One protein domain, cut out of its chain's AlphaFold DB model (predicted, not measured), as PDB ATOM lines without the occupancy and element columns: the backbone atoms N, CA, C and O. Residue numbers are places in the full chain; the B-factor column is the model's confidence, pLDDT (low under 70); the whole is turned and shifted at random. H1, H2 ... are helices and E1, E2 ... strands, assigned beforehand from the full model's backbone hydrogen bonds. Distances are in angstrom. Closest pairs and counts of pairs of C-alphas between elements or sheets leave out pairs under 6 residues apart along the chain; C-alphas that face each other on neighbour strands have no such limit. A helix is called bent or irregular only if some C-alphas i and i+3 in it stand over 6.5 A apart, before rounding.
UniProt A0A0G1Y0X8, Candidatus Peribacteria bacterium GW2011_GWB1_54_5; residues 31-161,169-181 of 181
ATOM      1  N   VAL A  31     186.934 302.861 213.089       97.19
ATOM      2  CA  VAL A  31     187.736 301.979 213.954       97.19
ATOM      3  C   VAL A  31     188.649 302.833 214.831       97.19
ATOM      4  O   VAL A  31     189.372 303.698 214.335       97.19
ATOM      5  N   ILE A  32     188.573 302.621 216.144       98.00
ATOM      6  CA  ILE A  32     189.314 303.384 217.156       98.00
ATOM      7  C   ILE A  32     190.360 302.540 217.881       98.00
ATOM      8  O   ILE A  32     191.316 303.104 218.410       98.00
ATOM      9  N   ARG A  33     190.188 301.213 217.932       97.50
ATOM     10  CA  ARG A  33     191.146 300.276 218.536       97.50
ATOM     11  C   ARG A  33     191.100 298.927 217.831       97.50
ATOM     12  O   ARG A  33     190.050 298.517 217.340       97.50
ATOM     13  N   GLU A  34     192.229 298.231 217.865       97.88
ATOM     14  CA  GLU A  34     192.378 296.858 217.390       97.88
ATOM     15  C   GLU A  34     193.107 296.035 218.452       97.88
ATOM     16  O   GLU A  34     194.047 296.525 219.082       97.88
ATOM     17  N   PHE A  35     192.698 294.784 218.641       97.69
ATOM     18  CA  PHE A  35     193.312 293.850 219.583       97.69
ATOM     19  C   PHE A  35     193.482 292.474 218.943       97.69
ATOM     20  O   PHE A  35     192.666 292.066 218.119       97.69
ATOM     21  N   GLY A  36     194.500 291.725 219.367       96.50
ATOM     22  CA  GLY A  36     194.736 290.351 218.913       96.50
ATOM     23  C   GLY A  36     195.812 290.232 217.833       96.50
ATOM     24  O   GLY A  36     196.665 291.106 217.689       96.50
ATOM     25  N   SER A  37     195.787 289.119 217.102       94.38
ATOM     26  CA  SER A  37     196.795 288.748 216.103       94.38
ATOM     27  C   SER A  37     196.141 288.466 214.758       94.38
ATOM     28  O   SER A  37     195.088 287.833 214.686       94.38
ATOM     29  N   ASP A  38     196.805 288.883 213.681       92.25
ATOM     30  CA  ASP A  38     196.354 288.582 212.325       92.25
ATOM     31  C   ASP A  38     196.348 287.074 212.032       92.25
ATOM     32  O   ASP A  38     195.536 286.630 211.221       92.25
ATOM     33  N   ASP A  39     197.177 286.284 212.717       90.31
ATOM     34  CA  ASP A  39     197.331 284.841 212.478       90.31
ATOM     35  C   ASP A  39     196.314 283.973 213.228       90.31
ATOM     36  O   ASP A  39     196.263 282.761 213.021       90.31
ATOM     37  N   LEU A  40     195.487 284.573 214.090       94.75
ATOM     38  CA  LEU A  40     194.489 283.840 214.870       94.75
ATOM     39  C   LEU A  40     193.143 284.555 214.904       94.75
ATOM     40  O   LEU A  40     192.160 284.059 214.358       94.75
ATOM     41  N   ALA A  41     193.081 285.705 215.567       96.94
ATOM     42  CA  ALA A  41     191.864 286.485 215.696       96.94
ATOM     43  C   ALA A  41     192.206 287.940 215.992       96.94
ATOM     44  O   ALA A  41     193.056 288.225 216.842       96.94
ATOM     45  N   LYS A  42     191.495 288.846 215.323       97.81
ATOM     46  CA  LYS A  42     191.602 290.282 215.539       97.81
ATOM     47  C   LYS A  42     190.228 290.871 215.833       97.81
ATOM     48  O   LYS A  42     189.278 290.659 215.082       97.81
ATOM     49  N   VAL A  43     190.143 291.581 216.953       98.38
ATOM     50  CA  VAL A  43     188.957 292.301 217.424       98.38
ATOM     51  C   VAL A  43     189.125 293.772 217.086       98.38
ATOM     52  O   VAL A  43     190.148 294.375 217.408       98.38
ATOM     53  N   TYR A  44     188.103 294.349 216.476       98.50
ATOM     54  CA  TYR A  44     188.025 295.754 216.121       98.50
ATOM     55  C   TYR A  44     186.972 296.426 216.992       98.50
ATOM     56  O   TYR A  44     185.843 295.944 217.092       98.50
ATOM     57  N   VAL A  45     187.336 297.555 217.595       98.25
ATOM     58  CA  VAL A  45     186.402 298.433 218.303       98.25
ATOM     59  C   VAL A  45     186.193 299.668 217.446       98.25
ATOM     60  O   VAL A  45     187.163 300.353 217.101       98.25
ATOM     61  N   ALA A  46     184.942 299.971 217.114       97.62
ATOM     62  CA  ALA A  46     184.592 301.142 216.322       97.62
ATOM     63  C   ALA A  46     183.628 302.075 217.051       97.62
ATOM     64  O   ALA A  46     182.710 301.618 217.728       97.62
ATOM     65  N   ASP A  47     183.832 303.380 216.865       96.44
ATOM     66  CA  ASP A  47     182.855 304.408 217.210       96.44
ATOM     67  C   ASP A  47     181.778 304.489 216.122       96.44
ATOM     68  O   ASP A  47     182.077 304.544 214.922       96.44
ATOM     69  N   ILE A  48     180.525 304.507 216.566       93.38
ATOM     70  CA  ILE A  48     179.335 304.782 215.773       93.38
ATOM     71  C   ILE A  48     178.526 305.845 216.509       93.38
ATOM     72  O   ILE A  48     177.630 305.566 217.309       93.38
ATOM     73  N   GLY A  49     178.860 307.102 216.228       88.31
ATOM     74  CA  GLY A  49     178.092 308.245 216.700       88.31
ATOM     75  C   GLY A  49     178.099 308.407 218.216       88.31
ATOM     76  O   GLY A  49     177.053 308.742 218.773       88.31
ATOM     77  N   GLY A  50     179.255 308.185 218.848       91.69
ATOM     78  CA  GLY A  50     179.455 308.314 220.294       91.69
ATOM     79  C   GLY A  50     179.212 307.031 221.092       91.69
ATOM     80  O   GLY A  50     179.367 307.040 222.312       91.69
ATOM     81  N   HIS A  51     178.844 305.934 220.428       94.75
ATOM     82  CA  HIS A  51     178.761 304.604 221.026       94.75
ATOM     83  C   HIS A  51     179.775 303.663 220.387       94.75
ATOM     84  O   HIS A  51     180.174 303.858 219.243       94.75
ATOM     85  N   THR A  52     180.145 302.599 221.095       95.38
ATOM     86  CA  THR A  52     181.110 301.614 220.602       95.38
ATOM     87  C   THR A  52     180.441 300.307 220.204       95.38
ATOM     88  O   THR A  52     179.573 299.809 220.922       95.38
ATOM     89  N   ILE A  53     180.902 299.722 219.101       97.00
ATOM     90  CA  ILE A  53     180.614 298.333 218.731       97.00
ATOM     91  C   ILE A  53     181.907 297.538 218.576       97.00
ATOM     92  O   ILE A  53     182.971 298.105 218.317       97.00
ATOM     93  N   GLU A  54     181.786 296.219 218.675       97.75
ATOM     94  CA  GLU A  54     182.869 295.277 218.421       97.75
ATOM     95  C   GLU A  54     182.550 294.391 217.223       97.75
ATOM     96  O   GLU A  54     181.416 293.952 217.034       97.75
ATOM     97  N   PHE A  55     183.557 294.083 216.423       98.44
ATOM     98  CA  PHE A  55     183.468 293.081 215.369       98.44
ATOM     99  C   PHE A  55     184.815 292.391 215.211       98.44
ATOM    100  O   PHE A  55     185.848 292.909 215.632       98.44
ATOM    101  N   VAL A  56     184.804 291.168 214.692       98.50
ATOM    102  CA  VAL A  56     185.948 290.261 214.811       98.50
ATOM    103  C   VAL A  56     186.180 289.545 213.496       98.50
ATOM    104  O   VAL A  56     185.233 289.078 212.870       98.50
ATOM    105  N   GLU A  57     187.442 289.386 213.122       98.12
ATOM    106  CA  GLU A  57     187.845 288.354 212.174       98.12
ATOM    107  C   GLU A  57     188.624 287.256 212.894       98.12
ATOM    108  O   GLU A  57     189.386 287.525 213.826       98.12
ATOM    109  N   SER A  58     188.457 286.013 212.457       97.75
ATOM    110  CA  SER A  58     189.191 284.887 213.015       97.75
ATOM    111  C   SER A  58     189.480 283.788 212.003       97.75
ATOM    112  O   SER A  58     188.823 283.626 210.970       97.75
ATOM    113  N   ILE A  59     190.506 283.024 212.345       96.62
ATOM    114  CA  ILE A  59     190.941 281.792 211.712       96.62
ATOM    115  C   ILE A  59     190.691 280.675 212.729       96.62
ATOM    116  O   ILE A  59     190.794 280.887 213.938       96.62
ATOM    117  N   GLN A  60     190.341 279.480 212.256       91.88
ATOM    118  CA  GLN A  60     190.184 278.309 213.118       91.88
ATOM    119  C   GLN A  60     191.316 277.311 212.848       91.88
ATOM    120  O   GLN A  60     191.142 276.451 211.980       91.88
ATOM    121  N   PRO A  61     192.439 277.371 213.589       90.69
ATOM    122  CA  PRO A  61     193.479 276.354 213.505       90.69
ATOM    123  C   PRO A  61     192.902 274.931 213.634       90.69
ATOM    124  O   PRO A  61     191.966 274.721 214.414       90.69
ATOM    125  N   PRO A  62     193.420 273.953 212.870       93.69
ATOM    126  CA  PRO A  62     194.613 274.030 212.019       93.69
ATOM    127  C   PRO A  62     194.378 274.659 210.633       93.69
ATOM    128  O   PRO A  62     195.310 274.703 209.837       93.69
ATOM    129  N   HIS A  63     193.167 275.129 210.322       94.94
ATOM    130  CA  HIS A  63     192.877 275.705 209.013       94.94
ATOM    131  C   HIS A  63     193.552 277.060 208.825       94.94
ATOM    132  O   HIS A  63     193.512 277.905 209.717       94.94
ATOM    133  N   THR A  64     194.110 277.289 207.641       95.88
ATOM    134  CA  THR A  64     194.607 278.606 207.228       95.88
ATOM    135  C   THR A  64     193.450 279.540 206.855       95.88
ATOM    136  O   THR A  64     192.308 279.111 206.674       95.88
ATOM    137  N   ARG A  65     193.740 280.835 206.667       96.31
ATOM    138  CA  ARG A  65     192.740 281.825 206.224       96.31
ATOM    139  C   ARG A  65     192.128 281.486 204.859       96.31
ATOM    140  O   ARG A  65     190.944 281.727 204.649       96.31
ATOM    141  N   GLU A  66     192.913 280.913 203.946       96.25
ATOM    142  CA  GLU A  66     192.432 280.474 202.629       96.25
ATOM    143  C   GLU A  66     191.553 279.218 202.714       96.25
ATOM    144  O   GLU A  66     190.721 278.963 201.847       96.25
ATOM    145  N   GLU A  67     191.679 278.425 203.775       97.50
ATOM    146  CA  GLU A  67     190.797 277.281 204.001       97.50
ATOM    147  C   GLU A  67     189.514 277.693 204.719       97.50
ATOM    148  O   GLU A  67     188.423 277.243 204.351       97.50
ATOM    149  N   LYS A  68     189.633 278.550 205.740       98.00
ATOM    150  CA  LYS A  68     188.507 279.056 206.519       98.00
ATOM    151  C   LYS A  68     188.809 280.422 207.127       98.00
ATOM    152  O   LYS A  68     189.700 280.565 207.960       98.00
ATOM    153  N   TRP A  69     187.963 281.390 206.804       98.44
ATOM    154  CA  TRP A  69     187.998 282.726 207.385       98.44
ATOM    155  C   TRP A  69     186.612 283.109 207.882       98.44
ATOM    156  O   TRP A  69     185.622 282.908 207.177       98.44
ATOM    157  N   VAL A  70     186.526 283.600 209.116       98.56
ATOM    158  CA  VAL A  70     185.257 283.905 209.777       98.56
ATOM    159  C   VAL A  70     185.227 285.376 210.157       98.56
ATOM    160  O   VAL A  70     186.086 285.842 210.897       98.56
ATOM    161  N   LEU A  71     184.213 286.089 209.680       98.69
ATOM    162  CA  LEU A  71     183.865 287.434 210.115       98.69
ATOM    163  C   LEU A  71     182.687 287.344 211.080       98.69
ATOM    164  O   LEU A  71     181.719 286.634 210.809       98.69
ATOM    165  N   VAL A  72     182.758 288.059 212.195       98.62
ATOM    166  CA  VAL A  72     181.739 288.077 213.243       98.62
ATOM    167  C   VAL A  72     181.331 289.523 213.486       98.62
ATOM    168  O   VAL A  72     182.123 290.332 213.963       98.62
ATOM    169  N   LEU A  73     180.096 289.846 213.121       98.56
ATOM    170  CA  LEU A  73     179.579 291.205 213.014       98.56
ATOM    171  C   LEU A  73     178.626 291.537 214.155       98.56
ATOM    172  O   LEU A  73     177.902 290.668 214.654       98.56
ATOM    173  N   SER A  74     178.585 292.816 214.508       98.19
ATOM    174  CA  SER A  74     177.535 293.392 215.345       98.19
ATOM    175  C   SER A  74     176.363 293.857 214.491       98.19
ATOM    176  O   SER A  74     176.566 294.411 213.415       98.19
ATOM    177  N   CYS A  75     175.146 293.652 214.992       97.62
ATOM    178  CA  CYS A  75     173.883 294.051 214.368       97.62
ATOM    179  C   CYS A  75     173.233 295.250 215.064       97.62
ATOM    180  O   CYS A  75     172.496 296.009 214.436       97.62
ATOM    181  N   LEU A  76     173.485 295.399 216.363       97.19
ATOM    182  CA  LEU A  76     172.938 296.449 217.215       97.19
ATOM    183  C   LEU A  76     174.063 297.076 218.042       97.19
ATOM    184  O   LEU A  76     175.121 296.478 218.248       97.19
ATOM    185  N   ILE A  77     173.798 298.261 218.583       96.56
ATOM    186  CA  ILE A  77     174.629 298.864 219.624       96.56
ATOM    187  C   ILE A  77     174.138 298.323 220.968       96.56
ATOM    188  O   ILE A  77     173.197 298.868 221.549       96.56
ATOM    189  N   GLY A  78     174.743 297.226 221.429       95.38
ATOM    190  CA  GLY A  78     174.290 296.462 222.597       95.38
ATOM    191  C   GLY A  78     173.228 295.414 222.244       95.38
ATOM    192  O   GLY A  78     173.155 294.975 221.099       95.38
ATOM    193  N   CYS A  79     172.419 294.954 223.202       96.00
ATOM    194  CA  CYS A  79     171.369 293.965 222.929       96.00
ATOM    195  C   CYS A  79     170.224 294.018 223.954       96.00
ATOM    196  O   CYS A  79     170.468 293.875 225.153       96.00
ATOM    197  N   PRO A  80     168.953 294.131 223.521       95.00
ATOM    198  CA  PRO A  80     167.819 294.206 224.441       95.00
ATOM    199  C   PRO A  80     167.401 292.844 225.021       95.00
ATOM    200  O   PRO A  80     166.547 292.812 225.901       95.00
ATOM    201  N   VAL A  81     167.968 291.725 224.546       95.00
ATOM    202  CA  VAL A  81     167.578 290.367 224.979       95.00
ATOM    203  C   VAL A  81     168.081 290.033 226.388       95.00
ATOM    204  O   VAL A  81     167.413 289.303 227.113       95.00
ATOM    205  N   GLN A  82     169.235 290.578 226.793       94.31
ATOM    206  CA  GLN A  82     169.812 290.386 228.136       94.31
ATOM    207  C   GLN A  82     170.033 288.911 228.525       94.31
ATOM    208  O   GLN A  82     169.785 288.512 229.663       94.31
ATOM    209  N   CYS A  83     170.501 288.079 227.586       94.75
ATOM    210  CA  CYS A  83     170.874 286.701 227.905       94.75
ATOM    211  C   CYS A  83     171.936 286.675 229.020       94.75
ATOM    212  O   CYS A  83     172.934 287.385 228.928       94.75
ATOM    213  N   LEU A  84     171.757 285.825 230.037       94.50
ATOM    214  CA  LEU A  84     172.587 285.834 231.255       94.50
ATOM    215  C   LEU A  84     174.082 285.575 231.007       94.50
ATOM    216  O   LEU A  84     174.921 286.054 231.761       94.50
ATOM    217  N   MET A  85     174.416 284.824 229.955       93.81
ATOM    218  CA  MET A  85     175.796 284.525 229.559       93.81
ATOM    219  C   MET A  85     176.419 285.581 228.634       93.81
ATOM    220  O   MET A  85     177.571 285.429 228.238       93.81
ATOM    221  N   CYS A  86     175.660 286.601 228.222       92.88
ATOM    222  CA  CYS A  86     176.066 287.561 227.200       92.88
ATOM    223  C   CYS A  86     176.422 288.922 227.811       92.88
ATOM    224  O   CYS A  86     175.655 289.519 228.563       92.88
ATOM    225  N   ASP A  87     177.577 289.444 227.423       93.31
ATOM    226  CA  ASP A  87     178.108 290.749 227.809       93.31
ATOM    227  C   ASP A  87     177.446 291.929 227.075       93.31
ATOM    228  O   ASP A  87     177.338 293.019 227.639       93.31
ATOM    229  N   ALA A  88     176.914 291.709 225.867       94.19
ATOM    230  CA  ALA A  88     176.226 292.736 225.079       94.19
ATOM    231  C   ALA A  88     174.881 293.197 225.682       94.19
ATOM    232  O   ALA A  88     174.325 294.201 225.245       94.19
ATOM    233  N   GLY A  89     174.340 292.481 226.673       90.12
ATOM    234  CA  GLY A  89     173.013 292.728 227.249       90.12
ATOM    235  C   GLY A  89     172.895 293.921 228.206       90.12
ATOM    236  O   GLY A  89     171.808 294.169 228.721       90.12
ATOM    237  N   ARG A  90     173.984 294.642 228.507       85.00
ATOM    238  CA  ARG A  90     173.970 295.707 229.532       85.00
ATOM    239  C   ARG A  90     173.174 296.941 229.115       85.00
ATOM    240  O   ARG A  90     172.418 297.486 229.915       85.00
ATOM    241  N   GLU A  91     173.343 297.370 227.871       88.44
ATOM    242  CA  GLU A  91     172.700 298.556 227.303       88.44
ATOM    243  C   GLU A  91     172.243 298.257 225.870       88.44
ATOM    244  O   GLU A  91     172.674 297.274 225.266       88.44
ATOM    245  N   CYS A  92     171.345 299.078 225.323       92.69
ATOM    246  CA  CYS A  92     170.930 298.987 223.926       92.69
ATOM    247  C   CYS A  92     170.602 300.385 223.396       92.69
ATOM    248  O   CYS A  92     169.633 300.999 223.842       92.69
ATOM    249  N   HIS A  93     171.391 300.869 222.437       94.06
ATOM    250  CA  HIS A  93     171.339 302.256 221.955       94.06
ATOM    251  C   HIS A  93     170.833 302.401 220.520       94.06
ATOM    252  O   HIS A  93     170.528 303.509 220.089       94.06
ATOM    253  N   GLY A  94     170.688 301.303 219.773       93.56
ATOM    254  CA  GLY A  94     170.105 301.371 218.435       93.56
ATOM    255  C   GLY A  94     170.417 300.184 217.536       93.56
ATOM    256  O   GLY A  94     171.121 299.249 217.917       93.56
ATOM    257  N   VAL A  95     169.864 300.263 216.329       96.25
ATOM    258  CA  VAL A  95     170.013 299.289 215.244       96.25
ATOM    259  C   VAL A  95     171.037 299.817 214.245       96.25
ATOM    260  O   VAL A  95     171.001 301.005 213.922       96.25
ATOM    261  N   LEU A  96     171.939 298.959 213.761       97.00
ATOM    262  CA  LEU A  96     172.905 299.361 212.739       97.00
ATOM    263  C   LEU A  96     172.265 299.409 211.349       97.00
ATOM    264  O   LEU A  96     171.417 298.586 211.007       97.00
ATOM    265  N   THR A  97     172.690 300.373 210.534       97.06
ATOM    266  CA  THR A  97     172.262 300.472 209.134       97.06
ATOM    267  C   THR A  97     173.007 299.473 208.251       97.06
ATOM    268  O   THR A  97     174.054 298.938 208.625       97.06
ATOM    269  N   LYS A  98     172.502 299.259 207.032       97.62
ATOM    270  CA  LYS A  98     173.154 298.428 206.012       97.62
ATOM    271  C   LYS A  98     174.591 298.884 205.739       97.62
ATOM    272  O   LYS A  98     175.502 298.065 205.684       97.62
ATOM    273  N   GLU A  99     174.808 300.193 205.641       97.00
ATOM    274  CA  GLU A  99     176.127 300.788 205.410       97.00
ATOM    275  C   GLU A  99     177.065 300.544 206.594       97.00
ATOM    276  O   GLU A  99     178.248 300.301 206.394       97.00
ATOM    277  N   GLN A 100     176.554 300.571 207.827       97.44
ATOM    278  CA  GLN A 100     177.346 300.291 209.027       97.44
ATOM    279  C   GLN A 100     177.694 298.803 209.159       97.44
ATOM    280  O   GLN A 100     178.777 298.466 209.635       97.44
ATOM    281  N   LEU A 101     176.807 297.904 208.724       98.19
ATOM    282  CA  LEU A 101     177.108 296.476 208.622       98.19
ATOM    283  C   LEU A 101     178.181 296.221 207.560       98.19
ATOM    284  O   LEU A 101     179.168 295.545 207.845       98.19
ATOM    285  N   PHE A 102     178.039 296.808 206.367       98.31
ATOM    286  CA  PHE A 102     179.061 296.684 205.331       98.31
ATOM    287  C   PHE A 102     180.376 297.336 205.725       98.31
ATOM    288  O   PHE A 102     181.404 296.732 205.469       98.31
ATOM    289  N   ALA A 103     180.379 298.462 206.437       98.00
ATOM    290  CA  ALA A 103     181.613 299.084 206.907       98.00
ATOM    291  C   ALA A 103     182.461 298.131 207.774       98.00
ATOM    292  O   ALA A 103     183.685 298.143 207.666       98.00
ATOM    293  N   GLN A 104     181.833 297.274 208.593       98.50
ATOM    294  CA  GLN A 104     182.538 296.229 209.353       98.50
ATOM    295  C   GLN A 104     183.170 295.187 208.420       98.50
ATOM    296  O   GLN A 104     184.339 294.832 208.577       98.50
ATOM    297  N   ILE A 105     182.405 294.705 207.434       98.50
ATOM    298  CA  ILE A 105     182.861 293.691 206.473       98.50
ATOM    299  C   ILE A 105     183.966 294.265 205.581       98.50
ATOM    300  O   ILE A 105     185.038 293.676 205.502       98.50
ATOM    301  N   ASP A 106     183.734 295.429 204.976       98.12
ATOM    302  CA  ASP A 106     184.661 296.154 204.109       98.12
ATOM    303  C   ASP A 106     185.983 296.421 204.833       98.12
ATOM    304  O   ASP A 106     187.047 296.219 204.255       98.12
ATOM    305  N   HIS A 107     185.940 296.820 206.111       98.00
ATOM    306  CA  HIS A 107     187.154 297.049 206.891       98.00
ATOM    307  C   HIS A 107     188.030 295.790 206.965       98.00
ATOM    308  O   HIS A 107     189.233 295.861 206.722       98.00
ATOM    309  N   MET A 108     187.435 294.628 207.255       98.12
ATOM    310  CA  MET A 108     188.172 293.362 207.361       98.12
ATOM    311  C   MET A 108     188.571 292.804 205.986       98.12
ATOM    312  O   MET A 108     189.692 292.327 205.813       98.12
ATOM    313  N   VAL A 109     187.674 292.888 204.997       98.12
ATOM    314  CA  VAL A 109     187.884 292.410 203.623       98.12
ATOM    315  C   VAL A 109     188.938 293.230 202.908       98.12
ATOM    316  O   VAL A 109     189.955 292.671 202.510       98.12
ATOM    317  N   LEU A 110     188.748 294.538 202.768       97.56
ATOM    318  CA  LEU A 110     189.599 295.375 201.920       97.56
ATOM    319  C   LEU A 110     190.999 295.573 202.504       97.56
ATOM    320  O   LEU A 110     191.949 295.770 201.754       97.56
ATOM    321  N   ARG A 111     191.155 295.443 203.829       95.50
ATOM    322  CA  ARG A 111     192.473 295.409 204.476       95.50
ATOM    323  C   ARG A 111     193.323 294.221 204.007       95.50
ATOM    324  O   ARG A 111     194.545 294.341 203.967       95.50
ATOM    325  N   ARG A 112     192.709 293.076 203.686       95.19
ATOM    326  CA  ARG A 112     193.420 291.847 203.274       95.19
ATOM    327  C   ARG A 112     193.369 291.588 201.777       95.19
ATOM    328  O   ARG A 112     194.351 291.128 201.205       95.19
ATOM    329  N   TYR A 113     192.238 291.897 201.161       96.62
ATOM    330  CA  TYR A 113     191.944 291.681 199.754       96.62
ATOM    331  C   TYR A 113     191.412 292.991 199.151       96.62
ATOM    332  O   TYR A 113     190.200 293.145 198.978       96.62
ATOM    333  N   PRO A 114     192.293 293.965 198.832       96.75
ATOM    334  CA  PRO A 114     191.884 295.286 198.337       96.75
ATOM    335  C   PRO A 114     191.078 295.255 197.030       96.75
ATOM    336  O   PRO A 114     190.367 296.203 196.718       96.75
ATOM    337  N   ASN A 115     191.182 294.167 196.263       96.50
ATOM    338  CA  ASN A 115     190.430 293.929 195.031       96.50
ATOM    339  C   ASN A 115     189.066 293.243 195.258       96.50
ATOM    340  O   ASN A 115     188.425 292.865 194.281       96.50
ATOM    341  N   ALA A 116     188.643 293.038 196.513       96.00
ATOM    342  CA  ALA A 116     187.398 292.358 196.886       96.00
ATOM    343  C   ALA A 116     187.269 290.906 196.363       96.00
ATOM    344  O   ALA A 116     186.165 290.358 196.293       96.00
ATOM    345  N   VAL A 117     188.397 290.264 196.031       98.06
ATOM    346  CA  VAL A 117     188.472 288.845 195.657       98.06
ATOM    347  C   VAL A 117     188.927 288.041 196.867       98.06
ATOM    348  O   VAL A 117     190.061 288.171 197.319       98.06
ATOM    349  N   ILE A 118     188.039 287.200 197.396       98.25
ATOM    350  CA  ILE A 118     188.258 286.459 198.639       98.25
ATOM    351  C   ILE A 118     188.500 284.985 198.280       98.25
ATOM    352  O   ILE A 118     187.542 284.270 197.975       98.25
ATOM    353  N   PRO A 119     189.755 284.495 198.327       97.62
ATOM    354  CA  PRO A 119     190.099 283.135 197.904       97.62
ATOM    355  C   PRO A 119     189.690 282.059 198.922       97.62
ATOM    356  O   PRO A 119     189.848 280.869 198.658       97.62
ATOM    357  N   ALA A 120     189.185 282.458 200.095       98.06
ATOM    358  CA  ALA A 120     188.865 281.533 201.171       98.06
ATOM    359  C   ALA A 120     187.785 280.519 200.752       98.06
ATOM    360  O   ALA A 120     186.654 280.893 200.442       98.06
ATOM    361  N   LYS A 121     188.114 279.222 200.823       98.19
ATOM    362  CA  LYS A 121     187.198 278.108 200.511       98.19
ATOM    363  C   LYS A 121     185.955 278.115 201.400       98.19
ATOM    364  O   LYS A 121     184.886 277.693 200.973       98.19
ATOM    365  N   LYS A 122     186.103 278.573 202.648       98.25
ATOM    366  CA  LYS A 122     185.012 278.814 203.599       98.25
ATOM    367  C   LYS A 122     185.125 280.231 204.151       98.25
ATOM    368  O   LYS A 122     185.753 280.447 205.186       98.25
ATOM    369  N   PHE A 123     184.505 281.181 203.471       98.50
ATOM    370  CA  PHE A 123     184.377 282.564 203.909       98.50
ATOM    371  C   PHE A 123     183.059 282.757 204.666       98.50
ATOM    372  O   PHE A 123     182.003 282.963 204.073       98.50
ATOM    373  N   LYS A 124     183.098 282.648 205.993       98.44
ATOM    374  CA  LYS A 124     181.901 282.715 206.831       98.44
ATOM    375  C   LYS A 124     181.645 284.141 207.308       98.44
ATOM    376  O   LYS A 124     182.506 284.722 207.953       98.44
ATOM    377  N   VAL A 125     180.437 284.657 207.092       98.62
ATOM    378  CA  VAL A 125     179.992 285.953 207.634       98.62
ATOM    379  C   VAL A 125     178.900 285.698 208.668       98.62
ATOM    380  O   VAL A 125     177.821 285.217 208.327       98.62
ATOM    381  N   GLN A 126     179.193 285.951 209.942       98.44
ATOM    382  CA  GLN A 126     178.326 285.641 211.077       98.44
ATOM    383  C   GLN A 126     177.759 286.903 211.720       98.44
ATOM    384  O   GLN A 126     178.503 287.774 212.157       98.44
ATOM    385  N   PHE A 127     176.442 286.956 211.874       98.25
ATOM    386  CA  PHE A 127     175.741 288.026 212.584       98.25
ATOM    387  C   PHE A 127     175.546 287.627 214.050       98.25
ATOM    388  O   PHE A 127     174.464 287.189 214.430       98.25
ATOM    389  N   THR A 128     176.623 287.646 214.845       96.50
ATOM    390  CA  THR A 128     176.621 287.051 216.200       96.50
ATOM    391  C   THR A 128     177.458 287.797 217.243       96.50
ATOM    392  O   THR A 128     177.689 287.239 218.323       96.50
ATOM    393  N   ARG A 129     177.944 289.021 216.953       96.81
ATOM    394  CA  ARG A 129     178.737 289.796 217.920       96.81
ATOM    395  C   ARG A 129     177.895 290.510 218.963       96.81
ATOM    396  O   ARG A 129     177.659 289.959 220.034       96.81
ATOM    397  N   MET A 130     177.444 291.718 218.659       96.81
ATOM    398  CA  MET A 130     176.530 292.469 219.512       96.81
ATOM    399  C   MET A 130     175.161 292.574 218.847       96.81
ATOM    400  O   MET A 130     175.042 292.985 217.691       96.81
ATOM    401  N   GLY A 131     174.121 292.228 219.601       96.44
ATOM    402  CA  GLY A 131     172.734 292.365 219.171       96.44
ATOM    403  C   GLY A 131     172.102 291.093 218.620       96.44
ATOM    404  O   GLY A 131     172.778 290.185 218.149       96.44
ATOM    405  N   GLU A 132     170.774 291.060 218.686       97.00
ATOM    406  CA  GLU A 132     169.935 290.020 218.090       97.00
ATOM    407  C   GLU A 132     169.644 290.384 216.620       97.00
ATOM    408  O   GLU A 132     168.999 291.413 216.383       97.00
ATOM    409  N   PRO A 133     170.092 289.583 215.634       97.50
ATOM    410  CA  PRO A 133     169.930 289.895 214.213       97.50
ATOM    411  C   PRO A 133     168.488 290.111 213.764       97.50
ATOM    412  O   PRO A 133     168.256 290.949 212.900       97.50
ATOM    413  N   VAL A 134     167.514 289.417 214.364       97.88
ATOM    414  CA  VAL A 134     166.093 289.582 214.011       97.88
ATOM    415  C   VAL A 134     165.586 291.000 214.308       97.88
ATOM    416  O   VAL A 134     164.676 291.490 213.645       97.88
ATOM    417  N   PHE A 135     166.210 291.713 215.249       96.81
ATOM    418  CA  PHE A 135     165.899 293.119 215.524       96.81
ATOM    419  C   PHE A 135     166.645 294.100 214.604       96.81
ATOM    420  O   PHE A 135     166.513 295.312 214.771       96.81
ATOM    421  N   CYS A 136     167.407 293.601 213.629       97.56
ATOM    422  CA  CYS A 136     168.148 294.391 212.652       97.56
ATOM    423  C   CYS A 136     167.750 293.998 211.215       97.56
ATOM    424  O   CYS A 136     168.431 293.191 210.580       97.56
ATOM    425  N   PRO A 137     166.668 294.581 210.657       95.94
ATOM    426  CA  PRO A 137     166.190 294.250 209.310       95.94
ATOM    427  C   PRO A 137     167.241 294.430 208.206       95.94
ATOM    428  O   PRO A 137     167.223 293.688 207.229       95.94
ATOM    429  N   ALA A 138     168.192 295.354 208.398       98.06
ATOM    430  CA  ALA A 138     169.293 295.606 207.470       98.06
ATOM    431  C   ALA A 138     170.190 294.375 207.236       98.06
ATOM    432  O   ALA A 138     170.855 294.297 206.208       98.06
ATOM    433  N   VAL A 139     170.186 293.392 208.147       98.44
ATOM    434  CA  VAL A 139     170.863 292.103 207.940       98.44
ATOM    435  C   VAL A 139     170.354 291.420 206.671       98.44
ATOM    436  O   VAL A 139     171.160 290.905 205.905       98.44
ATOM    437  N   LEU A 140     169.044 291.449 206.406       98.50
ATOM    438  CA  LEU A 140     168.461 290.835 205.209       98.50
ATOM    439  C   LEU A 140     168.964 291.524 203.936       98.50
ATOM    440  O   LEU A 140     169.371 290.854 202.993       98.50
ATOM    441  N   ASP A 141     169.030 292.854 203.949       98.31
ATOM    442  CA  ASP A 141     169.491 293.635 202.799       98.31
ATOM    443  C   ASP A 141     171.003 293.456 202.547       98.31
ATOM    444  O   ASP A 141     171.468 293.578 201.413       98.31
ATOM    445  N   VAL A 142     171.783 293.161 203.596       98.44
ATOM    446  CA  VAL A 142     173.191 292.746 203.482       98.44
ATOM    447  C   VAL A 142     173.292 291.346 202.882       98.44
ATOM    448  O   VAL A 142     174.119 291.133 202.000       98.44
ATOM    449  N   LEU A 143     172.460 290.395 203.320       98.25
ATOM    450  CA  LEU A 143     172.451 289.030 202.782       98.25
ATOM    451  C   LEU A 143     172.166 288.998 201.278       98.25
ATOM    452  O   LEU A 143     172.780 288.203 200.573       98.25
ATOM    453  N   GLU A 144     171.283 289.869 200.789       98.00
ATOM    454  CA  GLU A 144     170.982 289.977 199.358       98.00
ATOM    455  C   GLU A 144     172.131 290.580 198.535       98.00
ATOM    456  O   GLU A 144     172.323 290.198 197.384       98.00
ATOM    457  N   GLU A 145     172.905 291.508 199.107       97.94
ATOM    458  CA  GLU A 145     174.008 292.186 198.407       97.94
ATOM    459  C   GLU A 145     175.356 291.454 198.552       97.94
ATOM    460  O   GLU A 145     176.244 291.612 197.717       97.94
ATOM    461  N   LEU A 146     175.529 290.612 199.574       96.88
ATOM    462  CA  LEU A 146     176.781 289.893 199.826       96.88
ATOM    463  C   LEU A 146     177.325 289.107 198.610       96.88
ATOM    464  O   LEU A 146     178.523 289.240 198.346       96.88
ATOM    465  N   PRO A 147     176.513 288.329 197.859       95.69
ATOM    466  CA  PRO A 147     176.999 287.547 196.718       95.69
ATOM    467  C   PRO A 147     177.490 288.385 195.533       95.69
ATOM    468  O   PRO A 147     178.266 287.889 194.722       95.69
ATOM    469  N   THR A 148     177.029 289.633 195.407       96.25
ATOM    470  CA  THR A 148     177.394 290.526 194.295       96.25
ATOM    471  C   THR A 148     178.431 291.571 194.693       96.25
ATOM    472  O   THR A 148     179.156 292.062 193.831       96.25
ATOM    473  N   ARG A 149     178.550 291.893 195.989       97.00
ATOM    474  CA  ARG A 149     179.534 292.855 196.504       97.00
ATOM    475  C   ARG A 149     180.964 292.322 196.498       97.00
ATOM    476  O   ARG A 149     181.894 293.098 196.296       97.00
ATOM    477  N   TYR A 150     181.146 291.020 196.729       97.44
ATOM    478  CA  TYR A 150     182.467 290.391 196.801       97.44
ATOM    479  C   TYR A 150     182.557 289.179 195.878       97.44
ATOM    480  O   TYR A 150     181.642 288.361 195.820       97.44
ATOM    481  N   SER A 151     183.713 288.993 195.240       97.88
ATOM    482  CA  SER A 151     184.023 287.740 194.552       97.88
ATOM    483  C   SER A 151     184.505 286.715 195.581       97.88
ATOM    484  O   SER A 151     185.706 286.594 195.830       97.88
ATOM    485  N   ALA A 152     183.564 285.994 196.194       97.38
ATOM    486  CA  ALA A 152     183.828 285.046 197.275       97.38
ATOM    487  C   ALA A 152     183.124 283.694 197.033       97.38
ATOM    488  O   ALA A 152     182.053 283.452 197.590       97.38
ATOM    489  N   PRO A 153     183.718 282.777 196.243       95.75
ATOM    490  CA  PRO A 153     183.105 281.477 195.938       95.75
ATOM    491  C   PRO A 153     182.786 280.630 197.180       95.75
ATOM    492  O   PRO A 153     181.866 279.820 197.162       95.75
ATOM    493  N   GLY A 154     183.544 280.818 198.264       97.56
ATOM    494  CA  GLY A 154     183.346 280.133 199.540       97.56
ATOM    495  C   GLY A 154     182.405 280.840 200.519       97.56
ATOM    496  O   GLY A 154     182.476 280.535 201.709       97.56
ATOM    497  N   LEU A 155     181.602 281.817 200.082       98.38
ATOM    498  CA  LEU A 155     180.732 282.617 200.950       98.38
ATOM    499  C   LEU A 155     179.699 281.749 201.696       98.38
ATOM    500  O   LEU A 155     178.917 281.016 201.100       98.38
ATOM    501  N   ILE A 156     179.675 281.869 203.025       97.88
ATOM    502  CA  ILE A 156     178.745 281.178 203.927       97.88
ATOM    503  C   ILE A 156     178.164 282.212 204.906       97.88
ATOM    504  O   ILE A 156     178.729 282.432 205.986       97.88
ATOM    505  N   PRO A 157     177.044 282.871 204.571       97.31
ATOM    506  CA  PRO A 157     176.371 283.750 205.512       97.31
ATOM    507  C   PRO A 157     175.696 282.934 206.623       97.31
ATOM    508  O   PRO A 157     175.191 281.832 206.404       97.31
ATOM    509  N   SER A 158     175.691 283.459 207.846       97.44
ATOM    510  CA  SER A 158     175.154 282.769 209.018       97.44
ATOM    511  C   SER A 158     174.497 283.756 209.976       97.44
ATOM    512  O   SER A 158     175.155 284.605 210.574       97.44
ATOM    513  N   VAL A 159     173.187 283.602 210.153       97.38
ATOM    514  CA  VAL A 159     172.389 284.344 211.135       97.38
ATOM    515  C   VAL A 159     172.180 283.441 212.351       97.38
ATOM    516  O   VAL A 159     171.745 282.302 212.190       97.38
ATOM    517  N   SER A 160     172.514 283.901 213.560       95.06
ATOM    518  CA  SER A 160     172.183 283.183 214.802       95.06
ATOM    519  C   SER A 160     171.237 284.030 215.631       95.06
ATOM    520  O   SER A 160     171.556 285.165 215.959       95.06
ATOM    521  N   THR A 161     170.073 283.469 215.939       96.56
ATOM    522  CA  THR A 161     168.975 284.173 216.597       96.56
ATOM    523  C   THR A 161     168.539 283.432 217.853       96.56
ATOM    524  O   THR A 161     168.579 282.202 217.895       96.56
ATOM    525  N   GLY A 169     158.177 289.323 210.472       96.12
ATOM    526  CA  GLY A 169     158.366 288.716 209.148       96.12
ATOM    527  C   GLY A 169     159.831 288.585 208.719       96.12
ATOM    528  O   GLY A 169     160.113 288.267 207.561       96.12
ATOM    529  N   PHE A 170     160.782 288.832 209.625       97.75
ATOM    530  CA  PHE A 170     162.207 288.674 209.352       97.75
ATOM    531  C   PHE A 170     162.554 287.234 208.956       97.75
ATOM    532  O   PHE A 170     163.304 287.032 208.002       97.75
ATOM    533  N   LEU A 171     162.031 286.231 209.669       96.69
ATOM    534  CA  LEU A 171     162.371 284.825 209.431       96.69
ATOM    535  C   LEU A 171     161.758 284.298 208.129       96.69
ATOM    536  O   LEU A 171     162.390 283.489 207.439       96.69
ATOM    537  N   ASP A 172     160.585 284.805 207.753       97.25
ATOM    538  CA  ASP A 172     159.966 284.524 206.457       97.25
ATOM    539  C   ASP A 172     160.831 285.089 205.323       97.25
ATOM    540  O   ASP A 172     161.281 284.337 204.456       97.25
ATOM    541  N   ARG A 173     161.205 286.379 205.394       97.69
ATOM    542  CA  ARG A 173     162.122 286.991 204.413       97.69
ATOM    543  C   ARG A 173     163.473 286.278 204.351       97.69
ATOM    544  O   ARG A 173     164.016 286.096 203.265       97.69
ATOM    545  N   LEU A 174     164.029 285.863 205.491       97.69
ATOM    546  CA  LEU A 174     165.280 285.101 205.540       97.69
ATOM    547  C   LEU A 174     165.152 283.764 204.797       97.69
ATOM    548  O   LEU A 174     166.062 283.363 204.068       97.69
ATOM    549  N   THR A 175     164.018 283.083 204.966       97.25
ATOM    550  CA  THR A 175     163.712 281.832 204.266       97.25
ATOM    551  C   THR A 175     163.607 282.055 202.759       97.25
ATOM    552  O   THR A 175     164.144 281.256 201.990       97.25
ATOM    553  N   ASP A 176     162.974 283.146 202.332       97.81
ATOM    554  CA  ASP A 176     162.844 283.494 200.916       97.81
ATOM    555  C   ASP A 176     164.193 283.826 200.272       97.81
ATOM    556  O   ASP A 176     164.479 283.361 199.167       97.81
ATOM    557  N   ILE A 177     165.060 284.569 200.970       97.31
ATOM    558  CA  ILE A 177     166.429 284.854 200.514       97.31
ATOM    559  C   ILE A 177     167.198 283.546 200.307       97.31
ATOM    560  O   ILE A 177     167.741 283.329 199.229       97.31
ATOM    561  N   LYS A 178     167.174 282.639 201.293       95.19
ATOM    562  CA  LYS A 178     167.864 281.339 201.224       95.19
ATOM    563  C   LYS A 178     167.382 280.449 200.070       95.19
ATOM    564  O   LYS A 178     168.127 279.601 199.602       95.19
ATOM    565  N   LYS A 179     166.114 280.558 199.666       96.56
ATOM    566  CA  LYS A 179     165.569 279.763 198.552       96.56
ATOM    567  C   LYS A 179     165.964 280.316 197.182       96.56
ATOM    568  O   LYS A 179     165.912 279.573 196.207       96.56
ATOM    569  N   ARG A 180     166.279 281.611 197.098       95.38
ATOM    570  CA  ARG A 180     166.528 282.327 195.842       95.38
ATOM    571  C   ARG A 180     168.014 282.472 195.508       95.38
ATOM    572  O   ARG A 180     168.333 282.538 194.323       95.38
ATOM    573  N   LEU A 181     168.874 282.569 196.522       89.94
ATOM    574  CA  LEU A 181     170.330 282.737 196.416       89.94
ATOM    575  C   LEU A 181     171.048 281.474 196.894       89.94
ATOM    576  O   LEU A 181     172.039 281.096 196.236       89.94
TER     577      LEU A 181
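Overview. This is residues 31 to 161 and 169 to 181 of the 181 residues of a protein of Candidatus Peribacteria bacterium GW2011_GWB1_54_5 (UniProt A0A0G1Y0X8). A twisted sheet of six strands forms a wall, with helices H2 and H3 packed over one face and no named helix over the other. H4 packs side by side with H3 on the side away from H2, and a small head, the strand pair E5 and E6 with the short helix H1, sits past one end of the sheet's strands. The printed part has 144 residues, with four named helices and eight named strands in the order E1 E2 E3 E4 E5 H1 E6 H2 E7 H3 E8 H4; the class is mixed, helices and strands. The large sheet is mixed, in the order E1 E2 E3 E4 E7 E8, while E5 and E6 make an antiparallel sheet of two. The whole is compact, with a radius of gyration of the C-alphas of 14.8 A, and rounded, spanning 37 by 37 by 27 A.

Along the chain. E1, residues 31 to 37, begins at C-alpha 31 at (187.736, 301.979, 213.954) and is 16.2 A long. E2, residues 41 to 48, measures 22.2 A, and E3, residues 51 to 59, the longest strand by residues, 27.5 A. E4 is residues 69 to 73 and E5 residues 76 to 78. H1, residues 87 to 90, is only just irregular: C-alphas 87 and 90 are 6.7 A apart. E6 is residues 92 to 95. H2, residues 98 to 112, the longest helix, runs 21.5 A from C-alpha 98 at (173.154, 298.428, 206.012). E7 is residues 123 to 127. H3, residues 138 to 149, is 15.3 A long and irregular, with C-alphas 144 and 147 at 7.0 A. E8 is residues 155 to 159. H4, residues 170 to 180, is 15.5 A long and ends at C-alpha 180 at (166.528, 282.327, 195.842).

Arrangement. E1 to E4 form a meander, each strand the antiparallel neighbour of the one before; E1 and E2 are a hairpin with N 35 and O 43 at 2.9 A. E2 and E3 are a hairpin with N 44 and O 55 at 2.8 A, and E3 and E4 another with N 58 and O 70 at 2.8 A. E4 and E7 are parallel at 17 degrees, with N 71 and O 124 at 2.8 A. E7 and the edge strand E8 are parallel too, with N 156 and O 123 at 2.8 A. E7, H3 and E8 form a strand-helix-strand unit, two parallel neighbour strands with a helix between, and its crossover is right-handed. H2 and H3 are on the same face of the sheet, which makes two layers with them. H2, at a height over the sheet of 8.8 A, runs slantwise to the strands, at 42 degrees to E3 on the local plane. H3, at a height of 10.0 A, is over E7 and E8 and runs along the strands. With residues 98 to 102 alone, H2 touches H3 at a steep tilt of 39 degrees, the same way; their closest C-alphas, of Lys 98 and Ala 138, are 5.0 A apart. With residues 140 to 144 alone, H3 touches H4 at a shallow tilt of 18 degrees, the same way; their closest C-alphas are those of Leu 140 and Leu 174, 6.6 A apart. E4 runs on into E5 across a break of 2 residues, at 73 degrees. E5 and E6 are antiparallel, with N 77 and O 94 at 2.9 A. The closest C-alphas of E5 and H1, of Gly 78 and Ala 88, are 4.9 A apart. Every O i to N i+4 pair is within hydrogen-bond range in H4, 10 of 11 in H2 and 6 of 8 in H3; H1 is too short for such a pair.

Size, cuts and confidence. The two C-alphas farthest apart, of Leu 84 and Asn 115, are 41.2 A from each other. Residues 162 to 168 are not printed, and C-alphas 161 and 169 are 13.7 A apart across the cut. Of the links that are printed whole, none is long. The mean pLDDT of the printed part is 96.5, and no printed residue is under 70.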